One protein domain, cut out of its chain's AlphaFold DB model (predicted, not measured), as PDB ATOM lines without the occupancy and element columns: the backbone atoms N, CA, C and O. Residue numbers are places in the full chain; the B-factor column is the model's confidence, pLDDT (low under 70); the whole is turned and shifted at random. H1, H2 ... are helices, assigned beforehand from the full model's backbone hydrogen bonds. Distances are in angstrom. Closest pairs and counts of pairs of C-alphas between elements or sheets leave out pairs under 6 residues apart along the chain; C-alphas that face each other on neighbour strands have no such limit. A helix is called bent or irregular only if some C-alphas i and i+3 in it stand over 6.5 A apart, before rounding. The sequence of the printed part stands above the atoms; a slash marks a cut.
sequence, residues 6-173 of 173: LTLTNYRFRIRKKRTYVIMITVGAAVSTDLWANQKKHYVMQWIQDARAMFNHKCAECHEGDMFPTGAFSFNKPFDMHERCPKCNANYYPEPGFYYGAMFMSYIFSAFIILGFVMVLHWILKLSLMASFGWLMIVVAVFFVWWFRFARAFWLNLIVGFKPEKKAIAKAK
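This is residues 6 to 173 of the 173 residues of an uncharacterized protein of Lewinella agarilytica (UniProt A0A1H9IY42). A very long helix, H1, sticks out as an arm through its residues 6 to 45 from a body of 128 residues that spans 55 by 31 by 25 A, where its residues 50 to 55 pack on H3b. In that body the helical hairpin of H2 and H3a reaches out to one side, H3b folds back from it toward the end of H1, and a long looped stretch, residues 56 to 99, and the short H4 lie away from the hairpin's tip. The printed part has 168 residues with four named helices, in the order H1, H2, H3, H4, and no named strand; the class is all helix. The whole is extended, with a radius of gyration of the C-alphas of 26.1 A, and the C-alphas span 92 by 50 by 27 A, the arm making the length.

Start with H1, residues 6 to 55, and look at its residues 50 to 55, which alone touch H3b, residues 145 to 160. Their closest C-alphas, those of Met 54 and Ala 153, are 5.2 A apart, and the two run opposite ways at a shallow tilt of 24 degrees. Go on to H2, residues 100 to 124, which is apart from H1. Its residues 101 to 106 alone touch H3b at a steep tilt of 53 degrees, with the C-alphas of Ala 102 and Trp 155 closest at 5.1 A. Its residues 114 to 122 alone touch H3a, residues 129 to 142; the two form a helical hairpin, opposite ways at a steep tilt of 38 degrees, with the C-alphas of Val 118 and Ser 132 closest at 5.9 A. By its hydrogen bonds H3, residues 129 to 160, was assigned as one helix, but it is bent: C-alphas 142 and 145 are 7.5 A apart, and the arms H3a and H3b stand at a steep tilt of 68 degrees, only just short of about perpendicular. The helix packing is mostly crossed, but only just: of three touching pairs one is at a shallow tilt. H4, residues 164 to 171, touches no helix. Each O i to N i+4 pair is within hydrogen-bond range in H2, H3a, H3b and H4, and 45 of 46 are in H1.

Find C-alpha 6 at (246.797, 430.889, 309.112); from there H1 runs 73.5 A to C-alpha 55 at (271.443, 375.012, 350.090). H2 covers 36.0 A, H3a 20.3 A and H3b 22.8 A. H4 ends at C-alpha 171, at (276.326, 371.745, 330.653).

The C-alphas farthest apart, those of Leu 6 and Met 130, are 93.7 A from each other. The printed part has no cut. The link from H1 to H2, 44 residues, is long; those from H2 to H3 and from H3 to H4 are tight. Look for low confidence at residues 6 to 45, with pLDDT under 70; the mean of the printed part is 80.8.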
ATOM      1  N   LEU A   6     245.652 431.161 308.223       43.62
ATOM      2  CA  LEU A   6     246.797 430.889 309.112       43.62
ATOM      3  C   LEU A   6     246.411 430.383 310.516       43.62
ATOM      4  O   LEU A   6     247.268 429.898 311.257       43.62
ATOM      5  N   THR A   7     245.133 430.459 310.892       46.62
ATOM      6  CA  THR A   7     244.647 430.081 312.232       46.62
ATOM      7  C   THR A   7     244.235 428.609 312.337       46.62
ATOM      8  O   THR A   7     244.481 427.986 313.371       46.62
ATOM      9  N   LEU A   8     243.694 428.002 311.273       41.47
ATOM     10  CA  LEU A   8     243.260 426.594 311.290       41.47
ATOM     11  C   LEU A   8     244.439 425.603 311.295       41.47
ATOM     12  O   LEU A   8     244.381 424.563 311.957       41.47
ATOM     13  N   THR A   9     245.543 425.938 310.622       47.12
ATOM     14  CA  THR A   9     246.758 425.107 310.556       47.12
ATOM     15  C   THR A   9     247.456 425.020 311.914       47.12
ATOM     16  O   THR A   9     247.855 423.934 312.335       47.12
ATOM     17  N   ASN A  10     247.519 426.138 312.647       39.16
ATOM     18  CA  ASN A  10     248.088 426.202 313.998       39.16
ATOM     19  C   ASN A  10     247.240 425.443 315.035       39.16
ATOM     20  O   ASN A  10     247.787 424.741 315.891       39.16
ATOM     21  N   TYR A  11     245.906 425.505 314.931       35.94
ATOM     22  CA  TYR A  11     245.007 424.748 315.811       35.94
ATOM     23  C   TYR A  11     245.124 423.229 315.595       35.94
ATOM     24  O   TYR A  11     245.269 422.470 316.557       35.94
ATOM     25  N   ARG A  12     245.159 422.770 314.334       42.12
ATOM     26  CA  ARG A  12     245.319 421.344 313.983       42.12
ATOM     27  C   ARG A  12     246.687 420.786 314.409       42.12
ATOM     28  O   ARG A  12     246.760 419.637 314.848       42.12
ATOM     29  N   PHE A  13     247.745 421.602 314.366       35.59
ATOM     30  CA  PHE A  13     249.074 421.253 314.892       35.59
ATOM     31  C   PHE A  13     249.091 421.113 316.421       35.59
ATOM     32  O   PHE A  13     249.651 420.144 316.940       35.59
ATOM     33  N   ARG A  14     248.438 422.023 317.158       44.69
ATOM     34  CA  ARG A  14     248.372 421.972 318.632       44.69
ATOM     35  C   ARG A  14     247.588 420.757 319.141       44.69
ATOM     36  O   ARG A  14     247.993 420.149 320.132       44.69
ATOM     37  N   ILE A  15     246.527 420.354 318.435       38.28
ATOM     38  CA  ILE A  15     245.749 419.142 318.744       38.28
ATOM     39  C   ILE A  15     246.565 417.868 318.453       38.28
ATOM     40  O   ILE A  15     246.588 416.966 319.291       38.28
ATOM     41  N   ARG A  16     247.307 417.801 317.332       38.88
ATOM     42  CA  ARG A  16     248.224 416.678 317.036       38.88
ATOM     43  C   ARG A  16     249.332 416.552 318.087       38.88
ATOM     44  O   ARG A  16     249.546 415.460 318.592       38.88
ATOM     45  N   LYS A  17     249.964 417.663 318.484       36.16
ATOM     46  CA  LYS A  17     251.053 417.672 319.479       36.16
ATOM     47  C   LYS A  17     250.570 417.272 320.880       36.16
ATOM     48  O   LYS A  17     251.252 416.492 321.535       36.16
ATOM     49  N   LYS A  18     249.377 417.716 321.312       40.59
ATOM     50  CA  LYS A  18     248.743 417.245 322.562       40.59
ATOM     51  C   LYS A  18     248.388 415.756 322.505       40.59
ATOM     52  O   LYS A  18     248.624 415.060 323.483       40.59
ATOM     53  N   ARG A  19     247.877 415.249 321.377       38.81
ATOM     54  CA  ARG A  19     247.539 413.824 321.220       38.81
ATOM     55  C   ARG A  19     248.792 412.940 321.226       38.81
ATOM     56  O   ARG A  19     248.787 411.920 321.898       38.81
ATOM     57  N   THR A  20     249.882 413.360 320.577       50.84
ATOM     58  CA  THR A  20     251.176 412.653 320.616       50.84
ATOM     59  C   THR A  20     251.832 412.713 322.000       50.84
ATOM     60  O   THR A  20     252.352 411.700 322.452       50.84
ATOM     61  N   TYR A  21     251.760 413.848 322.707       53.53
ATOM     62  CA  TYR A  21     252.252 413.953 324.091       53.53
ATOM     63  C   TYR A  21     251.460 413.064 325.054       53.53
ATOM     64  O   TYR A  21     252.057 412.370 325.866       53.53
ATOM     65  N   VAL A  22     250.127 413.041 324.949       57.88
ATOM     66  CA  VAL A  22     249.283 412.178 325.789       57.88
ATOM     67  C   VAL A  22     249.529 410.699 325.478       57.88
ATOM     68  O   VAL A  22     249.653 409.922 326.413       57.88
ATOM     69  N   ILE A  23     249.697 410.316 324.203       58.00
ATOM     70  CA  ILE A  23     250.058 408.941 323.810       58.00
ATOM     71  C   ILE A  23     251.460 408.558 324.318       58.00
ATOM     72  O   ILE A  23     251.622 407.460 324.833       58.00
ATOM     73  N   MET A  24     252.470 409.436 324.240       56.22
ATOM     74  CA  MET A  24     253.799 409.151 324.811       56.22
ATOM     75  C   MET A  24     253.771 409.025 326.338       56.22
ATOM     76  O   MET A  24     254.505 408.205 326.877       56.22
ATOM     77  N   ILE A  25     252.935 409.798 327.038       60.25
ATOM     78  CA  ILE A  25     252.812 409.711 328.501       60.25
ATOM     79  C   ILE A  25     252.083 408.426 328.912       60.25
ATOM     80  O   ILE A  25     252.537 407.753 329.831       60.25
ATOM     81  N   THR A  26     250.996 408.040 328.235       57.28
ATOM     82  CA  THR A  26     250.254 406.815 328.584       57.28
ATOM     83  C   THR A  26     250.990 405.547 328.162       57.28
ATOM     84  O   THR A  26     251.055 404.603 328.944       57.28
ATOM     85  N   VAL A  27     251.609 405.530 326.976       59.50
ATOM     86  CA  VAL A  27     252.460 404.413 326.534       59.50
ATOM     87  C   VAL A  27     253.748 404.365 327.356       59.50
ATOM     88  O   VAL A  27     254.156 403.288 327.758       59.50
ATOM     89  N   GLY A  28     254.359 405.507 327.686       58.62
ATOM     90  CA  GLY A  28     255.538 405.563 328.554       58.62
ATOM     91  C   GLY A  28     255.256 405.102 329.986       58.62
ATOM     92  O   GLY A  28     256.074 404.393 330.565       58.62
ATOM     93  N   ALA A  29     254.088 405.439 330.545       57.41
ATOM     94  CA  ALA A  29     253.655 404.951 331.853       57.41
ATOM     95  C   ALA A  29     253.346 403.444 331.834       57.41
ATOM     96  O   ALA A  29     253.805 402.740 332.726       57.41
ATOM     97  N   ALA A  30     252.652 402.944 330.803       56.78
ATOM     98  CA  ALA A  30     252.373 401.514 330.645       56.78
ATOM     99  C   ALA A  30     253.661 400.693 330.426       56.78
ATOM    100  O   ALA A  30     253.900 399.711 331.122       56.78
ATOM    101  N   VAL A  31     254.561 401.153 329.550       60.22
ATOM    102  CA  VAL A  31     255.867 400.515 329.306       60.22
ATOM    103  C   VAL A  31     256.749 400.573 330.557       60.22
ATOM    104  O   VAL A  31     257.431 399.601 330.859       60.22
ATOM    105  N   SER A  32     256.710 401.660 331.331       55.50
ATOM    106  CA  SER A  32     257.399 401.756 332.627       55.50
ATOM    107  C   SER A  32     256.884 400.716 333.629       55.50
ATOM    108  O   SER A  32     257.687 400.005 334.240       55.50
ATOM    109  N   THR A  33     255.563 400.557 333.763       60.19
ATOM    110  CA  THR A  33     254.975 399.560 334.674       60.19
ATOM    111  C   THR A  33     255.235 398.126 334.219       60.19
ATOM    112  O   THR A  33     255.529 397.271 335.057       60.19
ATOM    113  N   ASP A  34     255.218 397.868 332.910       57.94
ATOM    114  CA  ASP A  34     255.474 396.545 332.333       57.94
ATOM    115  C   ASP A  34     256.962 396.165 332.405       57.94
ATOM    116  O   ASP A  34     257.292 395.020 332.721       57.94
ATOM    117  N   LEU A  35     257.879 397.122 332.208       60.72
ATOM    118  CA  LEU A  35     259.321 396.920 332.402       60.72
ATOM    119  C   LEU A  35     259.656 396.649 333.871       60.72
ATOM    120  O   LEU A  35     260.399 395.711 334.158       60.72
ATOM    121  N   TRP A  36     259.069 397.399 334.811       49.28
ATOM    122  CA  TRP A  36     259.253 397.150 336.245       49.28
ATOM    123  C   TRP A  36     258.679 395.797 336.682       49.28
ATOM    124  O   TRP A  36     259.308 395.090 337.476       49.28
ATOM    125  N   ALA A  37     257.519 395.398 336.151       59.91
ATOM    126  CA  ALA A  37     256.920 394.093 336.424       59.91
ATOM    127  C   ALA A  37     257.758 392.939 335.845       59.91
ATOM    128  O   ALA A  37     257.951 391.917 336.511       59.91
ATOM    129  N   ASN A  38     258.296 393.107 334.634       61.50
ATOM    130  CA  ASN A  38     259.124 392.094 333.987       61.50
ATOM    131  C   ASN A  38     260.510 391.977 334.648       61.50
ATOM    132  O   ASN A  38     260.963 390.879 334.971       61.50
ATOM    133  N   GLN A  39     261.154 393.101 334.969       62.25
ATOM    134  CA  GLN A  39     262.455 393.118 335.642       62.25
ATOM    135  C   GLN A  39     262.381 392.544 337.067       62.25
ATOM    136  O   GLN A  39     263.256 391.764 337.454       62.25
ATOM    137  N   LYS A  40     261.304 392.818 337.824       59.59
ATOM    138  CA  LYS A  40     261.054 392.156 339.119       59.59
ATOM    139  C   LYS A  40     260.916 390.642 338.980       59.59
ATOM    140  O   LYS A  40     261.473 389.925 339.804       59.59
ATOM    141  N   LYS A  41     260.208 390.146 337.960       59.84
ATOM    142  CA  LYS A  41     260.068 388.696 337.726       59.84
ATOM    143  C   LYS A  41     261.417 388.027 337.460       59.84
ATOM    144  O   LYS A  41     261.681 386.977 338.043       59.84
ATOM    145  N   HIS A  42     262.276 388.640 336.646       62.12
ATOM    146  CA  HIS A  42     263.616 388.116 336.372       62.12
ATOM    147  C   HIS A  42     264.492 388.076 337.626       62.12
ATOM    148  O   HIS A  42     265.106 387.048 337.899       62.12
ATOM    149  N   TYR A  43     264.497 389.147 338.423       65.62
ATOM    150  CA  TYR A  43     265.271 389.188 339.664       65.62
ATOM    151  C   TYR A  43     264.743 388.165 340.682       65.62
ATOM    152  O   TYR A  43     265.505 387.362 341.201       65.62
ATOM    153  N   VAL A  44     263.429 388.106 340.918       67.88
ATOM    154  CA  VAL A  44     262.829 387.172 341.890       67.88
ATOM    155  C   VAL A  44     263.061 385.706 341.506       67.88
ATOM    156  O   VAL A  44     263.417 384.905 342.367       67.88
ATOM    157  N   MET A  45     262.914 385.344 340.226       68.06
ATOM    158  CA  MET A  45     263.194 383.971 339.782       68.06
ATOM    159  C   MET A  45     264.679 383.617 339.892       68.06
ATOM    160  O   MET A  45     264.998 382.453 340.142       68.06
ATOM    161  N   GLN A  46     265.566 384.606 339.762       76.44
ATOM    162  CA  GLN A  46     266.997 384.426 339.974       76.44
ATOM    163  C   GLN A  46     267.292 384.057 341.435       76.44
ATOM    164  O   GLN A  46     267.840 382.987 341.684       76.44
ATOM    165  N   TRP A  47     266.784 384.829 342.401       75.12
ATOM    166  CA  TRP A  47     267.010 384.567 343.832       75.12
ATOM    167  C   TRP A  47     266.517 383.194 344.304       75.12
ATOM    168  O   TRP A  47     267.127 382.590 345.185       75.12
ATOM    169  N   ILE A  48     265.438 382.668 343.717       79.94
ATOM    170  CA  ILE A  48     264.942 381.316 344.035       79.94
ATOM    171  C   ILE A  48     265.939 380.247 343.565       79.94
ATOM    172  O   ILE A  48     266.198 379.269 344.275       79.94
ATOM    173  N   GLN A  49     266.499 380.417 342.366       80.88
ATOM    174  CA  GLN A  49     267.502 379.498 341.830       80.88
ATOM    175  C   GLN A  49     268.808 379.584 342.620       80.88
ATOM    176  O   GLN A  49     269.381 378.542 342.944       80.88
ATOM    177  N   ASP A  50     269.219 380.797 342.985       84.69
ATOM    178  CA  ASP A  50     270.408 381.049 343.796       84.69
ATOM    179  C   ASP A  50     270.242 380.397 345.175       84.69
ATOM    180  O   ASP A  50     271.128 379.679 345.636       84.69
ATOM    181  N   ALA A  51     269.072 380.540 345.809       86.75
ATOM    182  CA  ALA A  51     268.784 379.907 347.096       86.75
ATOM    183  C   ALA A  51     268.960 378.389 347.010       86.75
ATOM    184  O   ALA A  51     269.693 377.798 347.805       86.75
ATOM    185  N   ARG A  52     268.374 377.743 345.995       87.75
ATOM    186  CA  ARG A  52     268.544 376.298 345.789       87.75
ATOM    187  C   ARG A  52     270.013 375.910 345.609       87.75
ATOM    188  O   ARG A  52     270.418 374.861 346.117       87.75
ATOM    189  N   ALA A  53     270.796 376.713 344.893       87.75
ATOM    190  CA  ALA A  53     272.219 376.461 344.705       87.75
ATOM    191  C   ALA A  53     272.997 376.583 346.026       87.75
ATOM    192  O   ALA A  53     273.795 375.696 346.333       87.75
ATOM    193  N   MET A  54     272.701 377.598 346.844       90.19
ATOM    194  CA  MET A  54     273.305 377.802 348.168       90.19
ATOM    195  C   MET A  54     273.048 376.619 349.111       90.19
ATOM    196  O   MET A  54     273.991 376.093 349.699       90.19
ATOM    197  N   PHE A  55     271.797 376.148 349.221       88.38
ATOM    198  CA  PHE A  55     271.443 375.012 350.090       88.38
ATOM    199  C   PHE A  55     272.112 373.696 349.659       88.38
ATOM    200  O   PHE A  55     272.408 372.850 350.502       88.38
ATOM    201  N   ASN A  56     272.364 373.530 348.358       88.81
ATOM    202  CA  ASN A  56     273.020 372.346 347.796       88.81
ATOM    203  C   ASN A  56     274.538 372.514 347.617       88.81
ATOM    204  O   ASN A  56     275.169 371.650 347.013       88.81
ATOM    205  N   HIS A  57     275.126 373.606 348.120       89.81
ATOM    206  CA  HIS A  57     276.559 373.908 347.998       89.81
ATOM    207  C   HIS A  57     277.075 373.877 346.548       89.81
ATOM    208  O   HIS A  57     278.203 373.450 346.269       89.81
ATOM    209  N   LYS A  58     276.226 374.316 345.614       91.75
ATOM    210  CA  LYS A  58     276.539 374.421 344.191       91.75
ATOM    211  C   LYS A  58     277.209 375.753 343.878       91.75
ATOM    212  O   LYS A  58     276.996 376.761 344.545       91.75
ATOM    213  N   CYS A  59     278.009 375.750 342.821       92.81
ATOM    214  CA  CYS A  59     278.719 376.914 342.310       92.81
ATOM    215  C   CYS A  59     277.764 378.083 342.049       92.81
ATOM    216  O   CYS A  59     276.867 377.931 341.227       92.81
ATOM    217  N   ALA A  60     278.024 379.250 342.643       91.62
ATOM    218  CA  ALA A  60     277.228 380.466 342.442       91.62
ATOM    219  C   ALA A  60     277.070 380.865 340.962       91.62
ATOM    220  O   ALA A  60     275.986 381.206 340.517       91.62
ATOM    221  N   GLU A  61     278.131 380.755 340.155       91.69
ATOM    222  CA  GLU A  61     278.075 381.213 338.761       91.69
ATOM    223  C   GLU A  61     277.307 380.267 337.827       91.69
ATOM    224  O   GLU A  61     276.688 380.737 336.877       91.69
ATOM    225  N   CYS A  62     277.360 378.945 338.044       92.75
ATOM    226  CA  CYS A  62     276.787 377.963 337.104       92.75
ATOM    227  C   CYS A  62     275.666 377.082 337.671       92.75
ATOM    228  O   CYS A  62     274.947 376.470 336.887       92.75
ATOM    229  N   HIS A  63     275.515 376.998 338.995       91.94
ATOM    230  CA  HIS A  63     274.580 376.143 339.746       91.94
ATOM    231  C   HIS A  63     274.709 374.618 339.551       91.94
ATOM    232  O   HIS A  63     273.982 373.870 340.198       91.94
ATOM    233  N   GLU A  64     275.638 374.137 338.721       91.00
ATOM    234  CA  GLU A  64     275.805 372.699 338.437       91.00
ATOM    235  C   GLU A  64     276.990 372.075 339.201       91.00
ATOM    236  O   GLU A  64     276.882 370.977 339.749       91.00
ATOM    237  N   GLY A  65     278.131 372.776 339.256       90.38
ATOM    238  CA  GLY A  65     279.365 372.262 339.862       90.38
ATOM    239  C   GLY A  65     279.357 372.284 341.392       90.38
ATOM    240  O   GLY A  65     278.818 373.212 341.993       90.38
ATOM    241  N   ASP A  66     279.989 371.290 342.015       91.12
ATOM    242  CA  ASP A  66     280.134 371.198 343.470       91.12
ATOM    243  C   ASP A  66     281.276 372.085 343.982       91.12
ATOM    244  O   ASP A  66     282.408 372.011 343.497       91.12
ATOM    245  N   MET A  67     280.987 372.930 344.978       89.94
ATOM    246  CA  MET A  67     281.996 373.841 345.543       89.94
ATOM    247  C   MET A  67     283.034 373.112 346.397       89.94
ATOM    248  O   MET A  67     284.196 373.508 346.445       89.94
ATOM    249  N   PHE A  68     282.635 372.016 347.029       90.12
ATOM    250  CA  PHE A  68     283.434 371.290 348.007       90.12
ATOM    251  C   PHE A  68     283.690 369.854 347.533       90.12
ATOM    252  O   PHE A  68     282.812 369.271 346.893       90.12
ATOM    253  N   PRO A  69     284.843 369.257 347.874       84.25
ATOM    254  CA  PRO A  69     285.195 367.903 347.442       84.25
ATOM    255  C   PRO A  69     284.401 366.802 348.163       84.25
ATOM    256  O   PRO A  69     284.288 365.688 347.659       84.25
ATOM    257  N   THR A  70     283.856 367.088 349.347       82.88
ATOM    258  CA  THR A  70     283.146 366.112 350.187       82.88
ATOM    259  C   THR A  70     281.661 366.447 350.334       82.88
ATOM    260  O   THR A  70     281.238 367.596 350.179       82.88
ATOM    261  N   GLY A  71     280.845 365.442 350.675       80.06
ATOM    262  CA  GLY A  71     279.408 365.615 350.924       80.06
ATOM    263  C   GLY A  71     279.105 366.622 352.040       80.06
ATOM    264  O   GLY A  71     279.939 366.863 352.911       80.06
ATOM    265  N   ALA A  72     277.906 367.211 352.026       74.75
ATOM    266  CA  ALA A  72     277.535 368.356 352.870       74.75
ATOM    267  C   ALA A  72     277.600 368.109 354.395       74.75
ATOM    268  O   ALA A  72     277.778 369.058 355.152       74.75
ATOM    269  N   PHE A  73     277.495 366.847 354.829       75.94
ATOM    270  CA  PHE A  73     277.579 366.416 356.234       75.94
ATOM    271  C   PHE A  73     278.857 365.622 356.551       75.94
ATOM    272  O   PHE A  73     278.968 365.005 357.608       75.94
ATOM    273  N   SER A  74     279.830 365.607 355.638       78.56
ATOM    274  CA  SER A  74     281.109 364.950 355.896       78.56
ATOM    275  C   SER A  74     281.962 365.800 356.837       78.56
ATOM    276  O   SER A  74     282.314 366.932 356.510       78.56
ATOM    277  N   PHE A  75     282.354 365.230 357.978       76.31
ATOM    278  CA  PHE A  75     283.345 365.819 358.890       76.31
ATOM    279  C   PHE A  75     284.789 365.629 358.398       76.31
ATOM    280  O   PHE A  75     285.731 366.095 359.036       76.31
ATOM    281  N   ASN A  76     284.984 364.961 357.258       73.56
ATOM    282  CA  ASN A  76     286.289 364.836 356.627       73.56
ATOM    283  C   ASN A  76     286.574 366.093 355.789       73.56
ATOM    284  O   ASN A  76     285.865 366.360 354.815       73.56
ATOM    285  N   LYS A  77     287.595 366.862 356.195       79.94
ATOM    286  CA  LYS A  77     288.016 368.139 355.586       79.94
ATOM    287  C   LYS A  77     286.862 369.148 355.391       79.94
ATOM    288  O   LYS A  77     286.618 369.601 354.276       79.94
ATOM    289  N   PRO A  78     286.154 369.549 356.463       78.25
ATOM    290  CA  PRO A  78     284.948 370.380 356.357       78.25
ATOM    291  C   PRO A  78     285.224 371.812 355.867       78.25
ATOM    292  O   PRO A  78     284.319 372.482 355.372       78.25
ATOM    293  N   PHE A  79     286.466 372.280 356.007       80.50
ATOM    294  CA  PHE A  79     286.907 373.621 355.615       80.50
ATOM    295  C   PHE A  79     287.502 373.692 354.206       80.50
ATOM    296  O   PHE A  79     287.730 374.800 353.709       80.50
ATOM    297  N   ASP A  80     287.767 372.531 353.606       86.56
ATOM    298  CA  ASP A  80     288.442 372.405 352.322       86.56
ATOM    299  C   ASP A  80     287.466 372.687 351.185       86.56
ATOM    300  O   ASP A  80     286.312 372.255 351.212       86.56
ATOM    301  N   MET A  81     287.914 373.444 350.199       89.25
ATOM    302  CA  MET A  81     287.089 373.916 349.102       89.25
ATOM    303  C   MET A  81     287.940 373.940 347.846       89.25
ATOM    304  O   MET A  81     289.130 374.239 347.910       89.25
ATOM    305  N   HIS A  82     287.342 373.631 346.697       91.44
ATOM    306  CA  HIS A  82     288.090 373.719 345.453       91.44
ATOM    307  C   HIS A  82     288.582 375.161 345.241       91.44
ATOM    308  O   HIS A  82     287.936 376.120 345.658       91.44
ATOM    309  N   GLU A  83     289.710 375.341 344.563       90.94
ATOM    310  CA  GLU A  83     290.138 376.684 344.151       90.94
ATOM    311  C   GLU A  83     289.283 377.192 342.985       90.94
ATOM    312  O   GLU A  83     288.939 378.374 342.893       90.94
ATOM    313  N   ARG A  84     288.902 376.269 342.093       92.88
ATOM    314  CA  ARG A  84     288.083 376.543 340.916       92.88
ATOM    315  C   ARG A  84     286.964 375.530 340.749       92.88
ATOM    316  O   ARG A  84     287.104 374.356 341.084       92.88
ATOM    317  N   CYS A  85     285.859 375.979 340.163       93.19
ATOM    318  CA  CYS A  85     284.724 375.121 339.851       93.19
ATOM    319  C   CYS A  85     285.110 374.040 338.820       93.19
ATOM    320  O   CYS A  85     285.565 374.387 337.725       93.19
ATOM    321  N   PRO A  86     284.830 372.749 339.074       92.38
ATOM    322  CA  PRO A  86     285.196 371.659 338.164       92.38
ATOM    323  C   PRO A  86     284.445 371.691 336.820       92.38
ATOM    324  O   PRO A  86     284.913 371.110 335.835       92.38
ATOM    325  N   LYS A  87     283.295 372.378 336.747       93.38
ATOM    326  CA  LYS A  87     282.440 372.453 335.549       93.38
ATOM    327  C   LYS A  87     282.660 373.722 334.723       93.38
ATOM    328  O   LYS A  87     282.968 373.621 333.542       93.38
ATOM    329  N   CYS A  88     282.547 374.904 335.332       92.75
ATOM    330  CA  CYS A  88     282.647 376.191 334.623       92.75
ATOM    331  C   CYS A  88     283.979 376.937 334.825       92.75
ATOM    332  O   CYS A  88     284.141 378.040 334.294       92.75
ATOM    333  N   ASN A  89     284.911 376.372 335.608       93.00
ATOM    334  CA  ASN A  89     286.214 376.967 335.928       93.00
ATOM    335  C   ASN A  89     286.126 378.363 336.586       93.00
ATOM    336  O   ASN A  89     287.040 379.175 336.466       93.00
ATOM    337  N   ALA A  90     285.006 378.661 337.254       92.44
ATOM    338  CA  ALA A  90     284.845 379.853 338.083       92.44
ATOM    339  C   ALA A  90     285.865 379.856 339.226       92.44
ATOM    340  O   ALA A  90     286.099 378.810 339.831       92.44
ATOM    341  N   ASN A  91     286.447 381.020 339.521       91.75
ATOM    342  CA  ASN A  91     287.365 381.185 340.640       91.75
ATOM    343  C   ASN A  91     286.564 381.343 341.935       91.75
ATOM    344  O   ASN A  91     285.778 382.280 342.067       91.75
ATOM    345  N   TYR A  92     286.771 380.440 342.888       91.25
ATOM    346  CA  TYR A  92     286.101 380.518 344.178       91.25
ATOM    347  C   TYR A  92     286.797 381.433 345.189       91.25
ATOM    348  O   TYR A  92     286.196 381.774 346.208       91.25
ATOM    349  N   TYR A  93     288.020 381.871 344.897       90.06
ATOM    350  CA  TYR A  93     288.778 382.824 345.702       90.06
ATOM    351  C   TYR A  93     289.120 384.057 344.852       90.06
ATOM    352  O   TYR A  93     290.242 384.161 344.355       90.06
ATOM    353  N   PRO A  94     288.158 384.979 344.634       87.56
ATOM    354  CA  PRO A  94     288.401 386.186 343.843       87.56
ATOM    355  C   PRO A  94     289.503 387.059 344.449       87.56
ATOM    356  O   PRO A  94     290.366 387.548 343.728       87.56
ATOM    357  N   GLU A  95     289.482 387.210 345.776       88.56
ATOM    358  CA  GLU A  95     290.380 388.072 346.545       88.56
ATOM    359  C   GLU A  95     290.835 387.363 347.835       88.56
ATOM    360  O   GLU A  95     290.066 386.584 348.423       88.56
ATOM    361  N   PRO A  96     292.065 387.615 348.322       88.12
ATOM    362  CA  PRO A  96     292.498 387.107 349.618       88.12
ATOM    363  C   PRO A  96     291.615 387.695 350.730       88.12
ATOM    364  O   PRO A  96     291.385 388.896 350.791       88.12
ATOM    365  N   GLY A  97     291.098 386.843 351.619       88.19
ATOM    366  CA  GLY A  97     290.205 387.278 352.702       88.19
ATOM    367  C   GLY A  97     288.738 387.484 352.302       88.19
ATOM    368  O   GLY A  97     287.928 387.846 353.151       88.19
ATOM    369  N   PHE A  98     288.344 387.181 351.063       91.06
ATOM    370  CA  PHE A  98     286.962 387.339 350.588       91.06
ATOM    371  C   PHE A  98     285.891 386.737 351.526       91.06
ATOM    372  O   PHE A  98     284.812 387.298 351.702       91.06
ATOM    373  N   TYR A  99     286.196 385.615 352.186       91.44
ATOM    374  CA  TYR A  99     285.267 384.906 353.074       91.44
ATOM    375  C   TYR A  99     285.144 385.480 354.495       91.44
ATOM    376  O   TYR A  99     284.375 384.931 355.286       91.44
ATOM    377  N   TYR A 100     285.819 386.583 354.836       91.31
ATOM    378  CA  TYR A 100     285.569 387.261 356.117       91.31
ATOM    379  C   TYR A 100     284.116 387.738 356.226       91.31
ATOM    380  O   TYR A 100     283.491 387.580 357.272       91.31
ATOM    381  N   GLY A 101     283.526 388.224 355.131       90.75
ATOM    382  CA  GLY A 101     282.111 388.596 355.114       90.75
ATOM    383  C   GLY A 101     281.163 387.414 355.345       90.75
ATOM    384  O   GLY A 101     280.161 387.544 356.050       90.75
ATOM    385  N   ALA A 102     281.523 386.226 354.847       92.31
ATOM    386  CA  ALA A 102     280.757 385.003 355.080       92.31
ATOM    387  C   ALA A 102     280.679 384.643 356.574       92.31
ATOM    388  O   ALA A 102     279.643 384.173 357.045       92.31
ATOM    389  N   MET A 103     281.748 384.907 357.333       90.94
ATOM    390  CA  MET A 103     281.773 384.709 358.785       90.94
ATOM    391  C   MET A 103     280.776 385.631 359.499       90.94
ATOM    392  O   MET A 103     280.010 385.163 360.343       90.94
ATOM    393  N   PHE A 104     280.731 386.917 359.132       92.38
ATOM    394  CA  PHE A 104     279.772 387.864 359.712       92.38
ATOM    395  C   PHE A 104     278.324 387.474 359.397       92.38
ATOM    396  O   PHE A 104     277.483 387.470 360.296       92.38
ATOM    397  N   MET A 105     278.040 387.067 358.155       92.50
ATOM    398  CA  MET A 105     276.701 386.601 357.775       92.50
ATOM    399  C   MET A 105     276.291 385.341 358.546       92.50
ATOM    400  O   MET A 105     275.163 385.260 359.030       92.50
ATOM    401  N   SER A 106     277.214 384.391 358.737       93.94
ATOM    402  CA  SER A 106     276.970 383.201 359.562       93.94
ATOM    403  C   SER A 106     276.569 383.567 360.989       93.94
ATOM    404  O   SER A 106     275.631 382.977 361.526       93.94
ATOM    405  N   TYR A 107     277.261 384.531 361.602       93.38
ATOM    406  CA  TYR A 107     276.973 384.969 362.966       93.38
ATOM    407  C   TYR A 107     275.570 385.571 363.075       93.38
ATOM    408  O   TYR A 107     274.774 385.106 363.890       93.38
ATOM    409  N   ILE A 108     275.237 386.517 362.193       94.06
ATOM    410  CA  ILE A 108     273.923 387.172 362.162       94.06
ATOM    411  C   ILE A 108     272.809 386.130 362.009       94.06
ATOM    412  O   ILE A 108     271.900 386.073 362.835       94.06
ATOM    413  N   PHE A 109     272.898 385.261 360.999       92.88
ATOM    414  CA  PHE A 109     271.873 384.246 360.765       92.88
ATOM    415  C   PHE A 109     271.755 383.255 361.928       92.88
ATOM    416  O   PHE A 109     270.641 382.918 362.328       92.88
ATOM    417  N   SER A 110     272.882 382.821 362.503       92.56
ATOM    418  CA  SER A 110     272.864 381.890 363.634       92.56
ATOM    419  C   SER A 110     272.196 382.506 364.863       92.56
ATOM    420  O   SER A 110     271.369 381.846 365.481       92.56
ATOM    421  N   ALA A 111     272.450 383.783 365.167       93.31
ATOM    422  CA  ALA A 111     271.840 384.469 366.303       93.31
ATOM    423  C   ALA A 111     270.306 384.506 366.196       93.31
ATOM    424  O   ALA A 111     269.612 384.151 367.151       93.31
ATOM    425  N   PHE A 112     269.770 384.864 365.024       94.25
ATOM    426  CA  PHE A 112     268.321 384.886 364.795       94.25
ATOM    427  C   PHE A 112     267.694 383.490 364.852       94.25
ATOM    428  O   PHE A 112     266.633 383.327 365.460       94.25
ATOM    429  N   ILE A 113     268.342 382.476 364.267       93.12
ATOM    430  CA  ILE A 113     267.833 381.098 364.303       93.12
ATOM    431  C   ILE A 113     267.860 380.541 365.722       93.12
ATOM    432  O   ILE A 113     266.869 379.962 366.151       93.12
ATOM    433  N   ILE A 114     268.950 380.735 366.465       93.50
ATOM    434  CA  ILE A 114     269.086 380.258 367.846       93.50
ATOM    435  C   ILE A 114     268.021 380.904 368.735       93.50
ATOM    436  O   ILE A 114     267.323 380.198 369.467       93.50
ATOM    437  N   LEU A 115     267.858 382.228 368.638       93.50
ATOM    438  CA  LEU A 115     266.852 382.957 369.404       93.50
ATOM    439  C   LEU A 115     265.442 382.449 369.079       93.50
ATOM    440  O   LEU A 115     264.688 382.124 369.993       93.50
ATOM    441  N   GLY A 116     265.108 382.319 367.791       93.69
ATOM    442  CA  GLY A 116     263.813 381.799 367.349       93.69
ATOM    443  C   GLY A 116     263.573 380.344 367.761       93.69
ATOM    444  O   GLY A 116     262.478 379.996 368.192       93.69
ATOM    445  N   PHE A 117     264.596 379.494 367.696       93.62
ATOM    446  CA  PHE A 117     264.503 378.078 368.051       93.62
ATOM    447  C   PHE A 117     264.209 377.882 369.543       93.62
ATOM    448  O   PHE A 117     263.278 377.157 369.901       93.62
ATOM    449  N   VAL A 118     264.943 378.581 370.417       92.62
ATOM    450  CA  VAL A 118     264.702 378.543 371.870       92.62
ATOM    451  C   VAL A 118     263.341 379.149 372.211       92.62
ATOM    452  O   VAL A 118     262.617 378.594 373.038       92.62
ATOM    453  N   MET A 119     262.963 380.238 371.537       93.00
ATOM    454  CA  MET A 119     261.661 380.886 371.691       93.00
ATOM    455  C   MET A 119     260.503 379.922 371.398       93.00
ATOM    456  O   MET A 119     259.576 379.800 372.199       93.00
ATOM    457  N   VAL A 120     260.577 379.192 370.283       93.50
ATOM    458  CA  VAL A 120     259.568 378.203 369.880       93.50
ATOM    459  C   VAL A 120     259.529 377.026 370.858       93.50
ATOM    460  O   VAL A 120     258.452 376.656 371.330       93.50
ATOM    461  N   LEU A 121     260.681 376.456 371.222       92.06
ATOM    462  CA  LEU A 121     260.734 375.321 372.152       92.06
ATOM    463  C   LEU A 121     260.185 375.673 373.539       92.06
ATOM    464  O   LEU A 121     259.464 374.879 374.146       92.06
ATOM    465  N   HIS A 122     260.508 376.863 374.041       91.19
ATOM    466  CA  HIS A 122     260.103 377.262 375.380       91.19
ATOM    467  C   HIS A 122     258.656 377.771 375.438       91.19
ATOM    468  O   HIS A 122     257.906 377.335 376.307       91.19
ATOM    469  N   TRP A 123     258.226 378.654 374.528       90.19
ATOM    470  CA  TRP A 123     256.884 379.249 374.614       90.19
ATOM    471  C   TRP A 123     255.787 378.427 373.939       90.19
ATOM    472  O   TRP A 123     254.667 378.405 374.448       90.19
ATOM    473  N   ILE A 124     256.078 377.728 372.838       91.69
ATOM    474  CA  ILE A 124     255.062 376.931 372.127       91.69
ATOM    475  C   ILE A 124     255.021 375.509 372.686       91.69
ATOM    476  O   ILE A 124     253.958 375.021 373.063       91.69
ATOM    477  N   LEU A 125     256.181 374.856 372.784       88.56
ATOM    478  CA  LEU A 125     256.280 373.463 373.231       88.56
ATOM    479  C   LEU A 125     256.421 373.316 374.758       88.56
ATOM    480  O   LEU A 125     256.427 372.194 375.260       88.56
ATOM    481  N   LYS A 126     256.491 374.436 375.498       91.12
ATOM    482  CA  LYS A 126     256.545 374.497 376.973       91.12
ATOM    483  C   LYS A 126     257.647 373.629 377.594       91.12
ATOM    484  O   LYS A 126     257.507 373.169 378.728       91.12
ATOM    485  N   LEU A 127     258.753 373.410 376.877       89.75
ATOM    486  CA  LEU A 127     259.910 372.715 377.439       89.75
ATOM    487  C   LEU A 127     260.594 373.573 378.507       89.75
ATOM    488  O   LEU A 127     260.586 374.809 378.457       89.75
ATOM    489  N   SER A 128     261.235 372.899 379.465       92.00
ATOM    490  CA  SER A 128     262.099 373.571 380.431       92.00
ATOM    491  C   SER A 128     263.247 374.276 379.707       92.00
ATOM    492  O   SER A 128     263.730 373.811 378.674       92.00
ATOM    493  N   LEU A 129     263.710 375.399 380.261       89.62
ATOM    494  CA  LEU A 129     264.778 376.189 379.646       89.62
ATOM    495  C   LEU A 129     266.041 375.345 379.404       89.62
ATOM    496  O   LEU A 129     266.625 375.393 378.325       89.62
ATOM    497  N   MET A 130     266.407 374.507 380.379       91.06
ATOM    498  CA  MET A 130     267.525 373.564 380.271       91.06
ATOM    499  C   MET A 130     267.335 372.553 379.135       91.06
ATOM    500  O   MET A 130     268.274 372.313 378.379       91.06
ATOM    501  N   ALA A 131     266.133 371.990 378.968       91.81
ATOM    502  CA  ALA A 131     265.862 371.057 377.876       91.81
ATOM    503  C   ALA A 131     265.951 371.749 376.506       91.81
ATOM    504  O   ALA A 131     266.532 371.188 375.578       91.81
ATOM    505  N   SER A 132     265.447 372.981 376.387       92.25
ATOM    506  CA  SER A 132     265.541 373.771 375.153       92.25
ATOM    507  C   SER A 132     266.992 374.058 374.756       92.25
ATOM    508  O   SER A 132     267.351 373.900 373.589       92.25
ATOM    509  N   PHE A 133     267.849 374.418 375.718       91.62
ATOM    510  CA  PHE A 133     269.284 374.588 375.467       91.62
ATOM    511  C   PHE A 133     269.988 373.268 375.139       91.62
ATOM    512  O   PHE A 133     270.830 373.240 374.244       91.62
ATOM    513  N   GLY A 134     269.630 372.165 375.804       93.31
ATOM    514  CA  GLY A 134     270.166 370.839 375.483       93.31
ATOM    515  C   GLY A 134     269.878 370.439 374.033       93.31
ATOM    516  O   GLY A 134     270.790 370.056 373.300       93.31
ATOM    517  N   TRP A 135     268.633 370.622 373.583       93.38
ATOM    518  CA  TRP A 135     268.248 370.393 372.188       93.38
ATOM    519  C   TRP A 135     268.976 371.313 371.216       93.38
ATOM    520  O   TRP A 135     269.438 370.855 370.171       93.38
ATOM    521  N   LEU A 136     269.124 372.592 371.567       93.50
ATOM    522  CA  LEU A 136     269.868 373.541 370.751       93.50
ATOM    523  C   LEU A 136     271.315 373.084 370.529       93.50
ATOM    524  O   LEU A 136     271.784 373.093 369.393       93.50
ATOM    525  N   MET A 137     272.012 372.656 371.585       93.38
ATOM    526  CA  MET A 137     273.402 372.197 371.490       93.38
ATOM    527  C   MET A 137     273.544 370.991 370.558       93.38
ATOM    528  O   MET A 137     274.467 370.951 369.746       93.38
ATOM    529  N   ILE A 138     272.603 370.044 370.624       93.75
ATOM    530  CA  ILE A 138     272.574 368.872 369.736       93.75
ATOM    531  C   ILE A 138     272.389 369.309 368.278       93.75
ATOM    532  O   ILE A 138     273.146 368.885 367.404       93.75
ATOM    533  N   VAL A 139     271.417 370.187 368.009       93.19
ATOM    534  CA  VAL A 139     271.145 370.682 366.652       93.19
ATOM    535  C   VAL A 139     272.353 371.434 366.099       93.19
ATOM    536  O   VAL A 139     272.792 371.151 364.985       93.19
ATOM    537  N   VAL A 140     272.942 372.343 366.874       92.38
ATOM    538  CA  VAL A 140     274.125 373.093 366.437       92.38
ATOM    539  C   VAL A 140     275.292 372.148 366.162       92.38
ATOM    540  O   VAL A 140     275.909 372.271 365.109       92.38
ATOM    541  N   ALA A 141     275.564 371.171 367.030       90.69
ATOM    542  CA  ALA A 141     276.658 370.219 366.833       90.69
ATOM    543  C   ALA A 141     276.507 369.394 365.543       90.69
ATOM    544  O   ALA A 141     277.482 369.199 364.816       90.69
ATOM    545  N   VAL A 142     275.286 368.950 365.223       90.62
ATOM    546  CA  VAL A 142     275.009 368.159 364.012       90.62
ATOM    547  C   VAL A 142     275.073 369.019 362.747       90.62
ATOM    548  O   VAL A 142     275.653 368.606 361.740       90.62
ATOM    549  N   PHE A 143     274.499 370.221 362.782       90.88
ATOM    550  CA  PHE A 143     274.386 371.081 361.601       90.88
ATOM    551  C   PHE A 143     275.561 372.050 361.419       90.88
ATOM    552  O   PHE A 143     275.603 372.745 360.405       90.88
ATOM    553  N   PHE A 144     276.539 372.082 362.328       88.56
ATOM    554  CA  PHE A 144     277.662 373.025 362.297       88.56
ATOM    555  C   PHE A 144     278.420 373.027 360.959       88.56
ATOM    556  O   PHE A 144     278.615 374.084 360.355       88.56
ATOM    557  N   VAL A 145     278.810 371.847 360.463       89.25
ATOM    558  CA  VAL A 145     279.564 371.719 359.200       89.25
ATOM    559  C   VAL A 145     278.737 372.214 358.018       89.25
ATOM    560  O   VAL A 145     279.232 372.955 357.166       89.25
ATOM    561  N   TRP A 146     277.463 371.832 357.984       90.25
ATOM    562  CA  TRP A 146     276.548 372.246 356.931       90.25
ATOM    563  C   TRP A 146     276.339 373.768 356.943       90.25
ATOM    564  O   TRP A 146     276.419 374.412 355.896       90.25
ATOM    565  N   TRP A 147     276.156 374.347 358.133       91.56
ATOM    566  CA  TRP A 147     275.940 375.777 358.348       91.56
ATOM    567  C   TRP A 147     277.130 376.623 357.891       91.56
ATOM    568  O   TRP A 147     276.971 377.602 357.161       91.56
ATOM    569  N   PHE A 148     278.341 376.204 358.256       89.62
ATOM    570  CA  PHE A 148     279.569 376.874 357.846       89.62
ATOM    571  C   PHE A 148     279.725 376.917 356.316       89.62
ATOM    572  O   PHE A 148     280.077 377.950 355.739       89.62
ATOM    573  N   ARG A 149     279.423 375.801 355.642       90.56
ATOM    574  CA  ARG A 149     279.490 375.695 354.176       90.56
ATOM    575  C   ARG A 149     278.408 376.534 353.501       90.56
ATOM    576  O   ARG A 149     278.700 377.225 352.524       90.56
ATOM    577  N   PHE A 150     277.207 376.550 354.079       92.00
ATOM    578  CA  PHE A 150     276.096 377.372 353.610       92.00
ATOM    579  C   PHE A 150     276.452 378.860 353.655       92.00
ATOM    580  O   PHE A 150     276.246 379.557 352.668       92.00
ATOM    581  N   ALA A 151     277.061 379.342 354.740       93.19
ATOM    582  CA  ALA A 151     277.450 380.746 354.859       93.19
ATOM    583  C   ALA A 151     278.450 381.183 353.770       93.19
ATOM    584  O   ALA A 151     278.317 382.269 353.203       93.19
ATOM    585  N   ARG A 152     279.422 380.323 353.425       91.94
ATOM    586  CA  ARG A 152     280.367 380.578 352.321       91.94
ATOM    587  C   ARG A 152     279.674 380.594 350.959       91.94
ATOM    588  O   ARG A 152     279.924 381.499 350.165       91.94
ATOM    589  N   ALA A 153     278.793 379.626 350.702       92.31
ATOM    590  CA  ALA A 153     278.021 379.570 349.463       92.31
ATOM    591  C   ALA A 153     277.079 380.779 349.329       92.31
ATOM    592  O   ALA A 153     276.981 381.361 348.249       92.31
ATOM    593  N   PHE A 154     276.438 381.190 350.425       93.06
ATOM    594  CA  PHE A 154     275.583 382.372 350.499       93.06
ATOM    595  C   PHE A 154     276.358 383.644 350.162       93.06
ATOM    596  O   PHE A 154     275.955 384.397 349.280       93.06
ATOM    597  N   TRP A 155     277.508 383.851 350.809       92.75
ATOM    598  CA  TRP A 155     278.348 385.020 350.560       92.75
ATOM    599  C   TRP A 155     278.827 385.093 349.107       92.75
ATOM    600  O   TRP A 155     278.735 386.146 348.479       92.75
ATOM    601  N   LEU A 156     279.275 383.969 348.538       91.88
ATOM    602  CA  LEU A 156     279.710 383.941 347.142       91.88
ATOM    603  C   LEU A 156     278.556 384.246 346.173       91.88
ATOM    604  O   LEU A 156     278.751 384.996 345.218       91.88
ATOM    605  N   ASN A 157     277.358 383.710 346.426       91.25
ATOM    606  CA  ASN A 157     276.172 384.009 345.618       91.25
ATOM    607  C   ASN A 157     275.770 385.485 345.706       91.25
ATOM    608  O   ASN A 157     275.436 386.074 344.684       91.25
ATOM    609  N   LEU A 158     275.853 386.089 346.894       89.25
ATOM    610  CA  LEU A 158     275.485 387.489 347.107       89.25
ATOM    611  C   LEU A 158     276.380 388.452 346.316       89.25
ATOM    612  O   LEU A 158     275.886 389.447 345.792       89.25
ATOM    613  N   ILE A 159     277.681 388.161 346.225       89.75
ATOM    614  CA  ILE A 159     278.649 389.066 345.592       89.75
ATOM    615  C   ILE A 159     278.845 388.769 344.101       89.75
ATOM    616  O   ILE A 159     278.921 389.696 343.299       89.75
ATOM    617  N   VAL A 160     278.957 387.494 343.713       88.38
ATOM    618  CA  VAL A 160     279.283 387.116 342.323       88.38
ATOM    619  C   VAL A 160     278.027 386.917 341.477       88.38
ATOM    620  O   VAL A 160     278.012 387.295 340.304       88.38
ATOM    621  N   GLY A 161     276.983 386.333 342.066       85.12
ATOM    622  CA  GLY A 161     275.734 386.020 341.385       85.12
ATOM    623  C   GLY A 161     275.846 384.961 340.283       85.12
ATOM    624  O   GLY A 161     276.921 384.478 339.907       85.12
ATOM    625  N   PHE A 162     274.684 384.597 339.754       89.75
ATOM    626  CA  PHE A 162     274.543 383.617 338.685       89.75
ATOM    627  C   PHE A 162     274.854 384.198 337.303       89.75
ATOM    628  O   PHE A 162     274.437 385.309 336.966       89.75
ATOM    629  N   LYS A 163     275.522 383.405 336.453       89.38
ATOM    630  CA  LYS A 163     275.827 383.770 335.063       89.38
ATOM    631  C   LYS A 163     275.327 382.692 334.092       89.38
ATOM    632  O   LYS A 163     275.863 381.580 334.072       89.38
ATOM    633  N   PRO A 164     274.358 383.004 333.210       87.25
ATOM    634  CA  PRO A 164     273.778 382.011 332.303       87.25
ATOM    635  C   PRO A 164     274.800 381.434 331.314       87.25
ATOM    636  O   PRO A 164     274.743 380.248 330.993       87.25
ATOM    637  N   GLU A 165     275.781 382.234 330.892       90.31
ATOM    638  CA  GLU A 165     276.883 381.796 330.028       90.31
ATOM    639  C   GLU A 165     277.709 380.674 330.681       90.31
ATOM    640  O   GLU A 165     277.955 379.627 330.081       90.31
ATOM    641  N   LYS A 166     278.059 380.832 331.963       90.81
ATOM    642  CA  LYS A 166     278.813 379.829 332.731       90.81
ATOM    643  C   LYS A 166     278.022 378.538 332.919       90.81
ATOM    644  O   LYS A 166     278.621 377.463 332.960       90.81
ATOM    645  N   LYS A 167     276.691 378.622 333.010       91.00
ATOM    646  CA  LYS A 167     275.813 377.447 333.039       91.00
ATOM    647  C   LYS A 167     275.805 376.699 331.708       91.00
ATOM    648  O   LYS A 167     275.839 375.473 331.718       91.00
ATOM    649  N   ALA A 168     275.791 377.405 330.578       91.12
ATOM    650  CA  ALA A 168     275.892 376.767 329.265       91.12
ATOM    651  C   ALA A 168     277.219 375.998 329.121       91.12
ATOM    652  O   ALA A 168     277.208 374.833 328.730       91.12
ATOM    653  N   ILE A 169     278.335 376.599 329.554       91.00
ATOM    654  CA  ILE A 169     279.656 375.946 329.578       91.00
ATOM    655  C   ILE A 169     279.648 374.711 330.491       91.00
ATOM    656  O   ILE A 169     280.124 373.650 330.101       91.00
ATOM    657  N   ALA A 170     279.075 374.827 331.692       91.06
ATOM    658  CA  ALA A 170     278.991 373.715 332.639       91.06
ATOM    659  C   ALA A 170     278.178 372.527 332.106       91.06
ATOM    660  O   ALA A 170     278.487 371.391 332.451       91.06
ATOM    661  N   LYS A 171     277.151 372.784 331.286       89.50
ATOM    662  CA  LYS A 171     276.326 371.745 330.653       89.50
ATOM    663  C   LYS A 171     276.991 371.085 329.449       89.50
ATOM    664  O   LYS A 171     276.645 369.956 329.127       89.50
ATOM    665  N   ALA A 172     277.908 371.781 328.784       87.81
ATOM    666  CA  ALA A 172     278.652 371.250 327.645       87.81
ATOM    667  C   ALA A 172     279.793 370.295 328.056       87.81
ATOM    668  O   ALA A 172     280.401 369.677 327.187       87.81
ATOM    669  N   LYS A 173     280.092 370.189 329.359       79.31
ATOM    670  CA  LYS A 173     281.199 369.417 329.935       79.31
ATOM    671  C   LYS A 173     280.702 368.290 330.836       79.31
ATOM    672  O   LYS A 173     281.319 367.209 330.814       79.31
TER     673      LYS A 173